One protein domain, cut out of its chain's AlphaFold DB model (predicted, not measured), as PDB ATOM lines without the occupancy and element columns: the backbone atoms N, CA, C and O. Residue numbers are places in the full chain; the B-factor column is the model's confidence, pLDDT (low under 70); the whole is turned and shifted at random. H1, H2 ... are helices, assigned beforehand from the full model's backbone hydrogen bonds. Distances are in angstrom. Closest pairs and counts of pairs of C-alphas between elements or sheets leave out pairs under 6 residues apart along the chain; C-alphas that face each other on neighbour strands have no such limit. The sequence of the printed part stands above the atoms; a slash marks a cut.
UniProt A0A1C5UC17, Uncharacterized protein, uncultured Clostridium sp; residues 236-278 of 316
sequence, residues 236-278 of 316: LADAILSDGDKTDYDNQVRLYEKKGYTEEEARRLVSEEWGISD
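What this domain is: This is residues 236 to 278 of the 316 residues of an uncharacterized protein of uncultured Clostridium sp (UniProt A0A1C5UC17). The long helix H2 makes one side of this small helical domain, and H3 folds back after a turn to cross it obliquely. The short helix H1 sits on the same side of H2 as H3, near the beginning of H2. The printed part has 43 residues, with three named helices in the order H1, H2, H3 and no named strand; its class is all helix. It is compact and rounded, with a radius of gyration of the C-alphas of 9.7 A and spans of 27 by 19 by 13 A.

How they stand to each other: H2, residues 243 to 257, is the longest helix. H3, residues 263 to 274, touches H2, and their closest C-alphas, those of Tyr 256 and Ala 266, are 5.1 A apart. The two run opposite ways at a steep tilt of 56 degrees. H1, residues 236 to 240, only just touches H2, with 3 pairs of C-alphas within 8 A. The closest C-alphas of H1 and H2 are those of Asp 238 and Lys 246, at 6.4 A, and H2 touches H1 with residues 246 to 249 alone. H1 and H3 are close but not clearly touching, with the closest C-alphas, those of Ala 237 and Ser 271, 7.7 A apart. In H1, H2 and H3 every O i to N i+4 pair is within hydrogen-bond range.

Where its parts are: H2 measures 21.0 A from C-alpha 243 at (-53.481, 10.823, -45.528) to C-alpha 257. H3 measures 16.3 A and ends with C-alpha 274 at (-42.921, 4.220, -36.388). H1 measures 5.7 A and begins with C-alpha 236 at (-46.505, 0.117, -46.827).

The domain as a whole: The two C-alphas farthest apart, those of Ser 242 and Gly 260, are 27.3 A from each other. The printed part has no cut, and the links H1 to H2 and H2 to H3 are tight. The mean pLDDT of the printed part is 75.6, and residues 236 to 244 and 275 to 278 are under 70.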
ATOM      1  N   LEU A 236     -45.361   0.487 -47.668       49.41
ATOM      2  CA  LEU A 236     -46.505   0.117 -46.827       49.41
ATOM      3  C   LEU A 236     -46.945   1.280 -45.933       49.41
ATOM      4  O   LEU A 236     -48.112   1.340 -45.574       49.41
ATOM      5  N   ALA A 237     -46.068   2.247 -45.643       49.25
ATOM      6  CA  ALA A 237     -46.486   3.538 -45.113       49.25
ATOM      7  C   ALA A 237     -47.593   4.183 -45.981       49.25
ATOM      8  O   ALA A 237     -48.617   4.589 -45.457       49.25
ATOM      9  N   ASP A 238     -47.473   4.187 -47.307       48.28
ATOM     10  CA  ASP A 238     -48.467   4.795 -48.200       48.28
ATOM     11  C   ASP A 238     -49.792   4.024 -48.273       48.28
ATOM     12  O   ASP A 238     -50.821   4.622 -48.588       48.28
ATOM     13  N   ALA A 239     -49.770   2.719 -47.989       45.59
ATOM     14  CA  ALA A 239     -50.951   1.856 -48.000       45.59
ATOM     15  C   ALA A 239     -51.609   1.684 -46.615       45.59
ATOM     16  O   ALA A 239     -52.803   1.398 -46.543       45.59
ATOM     17  N   ILE A 240     -50.847   1.833 -45.524       51.69
ATOM     18  CA  ILE A 240     -51.302   1.644 -44.134       51.69
ATOM     19  C   ILE A 240     -51.607   2.987 -43.461       51.69
ATOM     20  O   ILE A 240     -52.517   3.069 -42.634       51.69
ATOM     21  N   LEU A 241     -50.846   4.040 -43.772       57.69
ATOM     22  CA  LEU A 241     -51.021   5.341 -43.138       57.69
ATOM     23  C   LEU A 241     -52.206   6.075 -43.759       57.69
ATOM     24  O   LEU A 241     -52.376   6.133 -44.976       57.69
ATOM     25  N   SER A 242     -53.016   6.693 -42.901       63.59
ATOM     26  CA  SER A 242     -54.012   7.657 -43.359       63.59
ATOM     27  C   SER A 242     -53.327   8.855 -44.035       63.59
ATOM     28  O   SER A 242     -52.166   9.141 -43.751       63.59
ATOM     29  N   ASP A 243     -54.038   9.622 -44.870       68.56
ATOM     30  CA  ASP A 243     -53.481  10.823 -45.528       68.56
ATOM     31  C   ASP A 243     -52.797  11.800 -44.541       68.56
ATOM     32  O   ASP A 243     -51.812  12.472 -44.875       68.56
ATOM     33  N   GLY A 244     -53.318  11.879 -43.309       69.56
ATOM     34  CA  GLY A 244     -52.738  12.674 -42.226       69.56
ATOM     35  C   GLY A 244     -51.418  12.095 -41.720       69.56
ATOM     36  O   GLY A 244     -50.412  12.802 -41.684       69.56
ATOM     37  N   ASP A 245     -51.404  10.800 -41.409       75.31
ATOM     38  CA  ASP A 245     -50.215  10.100 -40.914       75.31
ATOM     39  C   ASP A 245     -49.112  10.029 -41.983       75.31
ATOM     40  O   ASP A 245     -47.932  10.165 -41.667       75.31
ATOM     41  N   LYS A 246     -49.489   9.912 -43.261       73.94
ATOM     42  CA  LYS A 246     -48.575   9.960 -44.409       73.94
ATOM     43  C   LYS A 246     -47.855  11.303 -44.506       73.94
ATOM     44  O   LYS A 246     -46.645  11.356 -44.708       73.94
ATOM     45  N   THR A 247     -48.586  12.401 -44.310       79.19
ATOM     46  CA  THR A 247     -47.991  13.745 -44.311       79.19
ATOM     47  C   THR A 247     -46.967  13.900 -43.184       79.19
ATOM     48  O   THR A 247     -45.898  14.485 -43.388       79.19
ATOM     49  N   ASP A 248     -47.268  13.377 -41.995       84.44
ATOM     50  CA  ASP A 248     -46.366  13.426 -40.843       84.44
ATOM     51  C   ASP A 248     -45.137  12.524 -41.034       84.44
ATOM     52  O   ASP A 248     -44.011  12.955 -40.759       84.44
ATOM     53  N   TYR A 249     -45.333  11.337 -41.609       83.06
ATOM     54  CA  TYR A 249     -44.267  10.426 -42.011       83.06
ATOM     55  C   TYR A 249     -43.305  11.091 -43.011       83.06
ATOM     56  O   TYR A 249     -42.106  11.198 -42.742       83.06
ATOM     57  N   ASP A 250     -43.817  11.655 -44.111       83.75
ATOM     58  CA  ASP A 250     -43.003  12.335 -45.131       83.75
ATOM     59  C   ASP A 250     -42.252  13.552 -44.570       83.75
ATOM     60  O   ASP A 250     -41.105  13.839 -44.941       83.75
ATOM     61  N   ASN A 251     -42.871  14.289 -43.645       89.06
ATOM     62  CA  ASN A 251     -42.203  15.390 -42.959       89.06
ATOM     63  C   ASN A 251     -41.029  14.897 -42.104       89.06
ATOM     64  O   ASN A 251     -39.985  15.559 -42.066       89.06
ATOM     65  N   GLN A 252     -41.167  13.747 -41.445       89.12
ATOM     66  CA  GLN A 252     -40.099  13.142 -40.655       89.12
ATOM     67  C   GLN A 252     -38.977  12.593 -41.540       89.12
ATOM     68  O   GLN A 252     -37.805  12.837 -41.238       89.12
ATOM     69  N   VAL A 253     -39.304  11.980 -42.680       86.38
ATOM     70  CA  VAL A 253     -38.320  11.555 -43.692       86.38
ATOM     71  C   VAL A 253     -37.486  12.753 -44.152       86.38
ATOM     72  O   VAL A 253     -36.259  12.734 -44.048       86.38
ATOM     73  N   ARG A 254     -38.132  13.871 -44.510       90.75
ATOM     74  CA  ARG A 254     -37.441  15.118 -44.898       90.75
ATOM     75  C   ARG A 254     -36.554  15.700 -43.796       90.75
ATOM     76  O   ARG A 254     -35.588  16.413 -44.084       90.75
ATOM     77  N   LEU A 255     -36.871  15.467 -42.521       93.44
ATOM     78  CA  LEU A 255     -35.998  15.866 -41.413       93.44
ATOM     79  C   LEU A 255     -34.727  15.015 -41.366       93.44
ATOM     80  O   LEU A 255     -33.667  15.551 -41.043       93.44
ATOM     81  N   TYR A 256     -34.817  13.727 -41.691       89.81
ATOM     82  CA  TYR A 256     -33.664  12.839 -41.812       89.81
ATOM     83  C   TYR A 256     -32.816  13.166 -43.048       89.81
ATOM     84  O   TYR A 256     -31.601  13.306 -42.917       89.81
ATOM     85  N   GLU A 257     -33.421  13.454 -44.198       92.31
ATOM     86  CA  GLU A 257     -32.680  13.920 -45.382       92.31
ATOM     87  C   GLU A 257     -31.870  15.194 -45.090       92.31
ATOM     88  O   GLU A 257     -30.688  15.302 -45.419       92.31
ATOM     89  N   LYS A 258     -32.461  16.151 -44.358       94.75
ATOM     90  CA  LYS A 258     -31.760  17.370 -43.908       94.75
ATOM     91  C   LYS A 258     -30.588  17.095 -42.965       94.75
ATOM     92  O   LYS A 258     -29.706  17.945 -42.846       94.75
ATOM     93  N   LYS A 259     -30.574  15.947 -42.282       93.12
ATOM     94  CA  LYS A 259     -29.451  15.494 -41.443       93.12
ATOM     95  C   LYS A 259     -28.349  14.802 -42.257       93.12
ATOM     96  O   LYS A 259     -27.319  14.465 -41.680       93.12
ATOM     97  N   GLY A 260     -28.530  14.646 -43.569       90.56
ATOM     98  CA  GLY A 260     -27.534  14.098 -44.489       90.56
ATOM     99  C   GLY A 260     -27.702  12.614 -44.805       90.56
ATOM    100  O   GLY A 260     -26.806  12.048 -45.425       90.56
ATOM    101  N   TYR A 261     -28.810  11.995 -44.393       87.25
ATOM    102  CA  TYR A 261     -29.175  10.648 -44.835       87.25
ATOM    103  C   TYR A 261     -29.694  10.693 -46.274       87.25
ATOM    104  O   TYR A 261     -30.303  11.683 -46.687       87.25
ATOM    105  N   THR A 262     -29.463   9.624 -47.032       83.81
ATOM    106  CA  THR A 262     -30.165   9.421 -48.309       83.81
ATOM    107  C   THR A 262     -31.671   9.277 -48.063       83.81
ATOM    108  O   THR A 262     -32.073   8.912 -46.958       83.81
ATOM    109  N   GLU A 263     -32.513   9.554 -49.065       78.44
ATOM    110  CA  GLU A 263     -33.968   9.327 -48.954       78.44
ATOM    111  C   GLU A 263     -34.260   7.890 -48.497       78.44
ATOM    112  O   GLU A 263     -35.103   7.658 -47.632       78.44
ATOM    113  N   GLU A 264     -33.480   6.944 -49.023       71.19
ATOM    114  CA  GLU A 264     -33.529   5.531 -48.683       71.19
ATOM    115  C   GLU A 264     -33.257   5.327 -47.172       71.19
ATOM    116  O   GLU A 264     -34.116   4.904 -46.396       71.19
ATOM    117  N   GLU A 265     -32.093   5.736 -46.677       76.75
ATOM    118  CA  GLU A 265     -31.777   5.606 -45.248       76.75
ATOM    119  C   GLU A 265     -32.755   6.365 -44.336       76.75
ATOM    120  O   GLU A 265     -33.048   5.904 -43.232       76.75
ATOM    121  N   ALA A 266     -33.260   7.515 -44.790       83.94
ATOM    122  CA  ALA A 266     -34.231   8.318 -44.066       83.94
ATOM    123  C   ALA A 266     -35.561   7.574 -43.899       83.94
ATOM    124  O   ALA A 266     -36.042   7.461 -42.773       83.94
ATOM    125  N   ARG A 267     -36.128   7.018 -44.978       78.62
ATOM    126  CA  ARG A 267     -37.360   6.215 -44.917       78.62
ATOM    127  C   ARG A 267     -37.184   4.988 -44.028       78.62
ATOM    128  O   ARG A 267     -38.034   4.755 -43.178       78.62
ATOM    129  N   ARG A 268     -36.044   4.287 -44.114       74.50
ATOM    130  CA  ARG A 268     -35.736   3.151 -43.220       74.50
ATOM    131  C   ARG A 268     -35.866   3.524 -41.747       74.50
ATOM    132  O   ARG A 268     -36.540   2.844 -40.983       74.50
ATOM    133  N   LEU A 269     -35.193   4.608 -41.362       79.56
ATOM    134  CA  LEU A 269     -35.115   5.045 -39.971       79.56
ATOM    135  C   LEU A 269     -36.476   5.511 -39.457       79.56
ATOM    136  O   LEU A 269     -36.821   5.224 -38.315       79.56
ATOM    137  N   VAL A 270     -37.260   6.201 -40.290       83.44
ATOM    138  CA  VAL A 270     -38.607   6.637 -39.908       83.44
ATOM    139  C   VAL A 270     -39.554   5.446 -39.784       83.44
ATOM    140  O   VAL A 270     -40.273   5.372 -38.791       83.44
ATOM    141  N   SER A 271     -39.516   4.482 -40.706       75.50
ATOM    142  CA  SER A 271     -40.289   3.239 -40.581       75.50
ATOM    143  C   SER A 271     -39.944   2.470 -39.307       75.50
ATOM    144  O   SER A 271     -40.850   2.093 -38.565       75.50
ATOM    145  N   GLU A 272     -38.654   2.316 -38.987       73.56
ATOM    146  CA  GLU A 272     -38.197   1.702 -37.731       73.56
ATOM    147  C   GLU A 272     -38.732   2.455 -36.498       73.56
ATOM    148  O   GLU A 272     -39.214   1.833 -35.551       73.56
ATOM    149  N   GLU A 273     -38.694   3.793 -36.511       79.69
ATOM    150  CA  GLU A 273     -39.219   4.636 -35.425       79.69
ATOM    151  C   GLU A 273     -40.740   4.523 -35.261       79.69
ATOM    152  O   GLU A 273     -41.246   4.607 -34.141       79.69
ATOM    153  N   TRP A 274     -41.463   4.335 -36.363       76.56
ATOM    154  CA  TRP A 274     -42.921   4.220 -36.388       76.56
ATOM    155  C   TRP A 274     -43.407   2.777 -36.201       76.56
ATOM    156  O   TRP A 274     -44.613   2.538 -36.152       76.56
ATOM    157  N   GLY A 275     -42.489   1.812 -36.066       65.62
ATOM    158  CA  GLY A 275     -42.819   0.388 -35.967       65.62
ATOM    159  C   GLY A 275     -43.421  -0.186 -37.253       65.62
ATOM    160  O   GLY A 275     -44.136  -1.185 -37.198       65.62
ATOM    161  N   ILE A 276     -43.163   0.453 -38.394       69.69
ATOM    162  CA  ILE A 276     -43.615   0.019 -39.715       69.69
ATOM    163  C   ILE A 276     -42.604  -1.005 -40.234       69.69
ATOM    164  O   ILE A 276     -41.427  -0.699 -40.421       69.69
ATOM    165  N   SER A 277     -43.077  -2.235 -40.426       61.47
ATOM    166  CA  SER A 277     -42.293  -3.357 -40.945       61.47
ATOM    167  C   SER A 277     -41.922  -3.148 -42.419       61.47
ATOM    168  O   SER A 277     -42.707  -2.610 -43.199       61.47
ATOM    169  N   ASP A 278     -40.730  -3.607 -42.798       59.53
ATOM    170  CA  ASP A 278     -40.255  -3.725 -44.183       59.53
ATOM    171  C   ASP A 278     -40.914  -4.898 -44.936       59.53
ATOM    172  O   ASP A 278     -40.883  -4.962 -46.165       59.53
TER     173      ASP A 278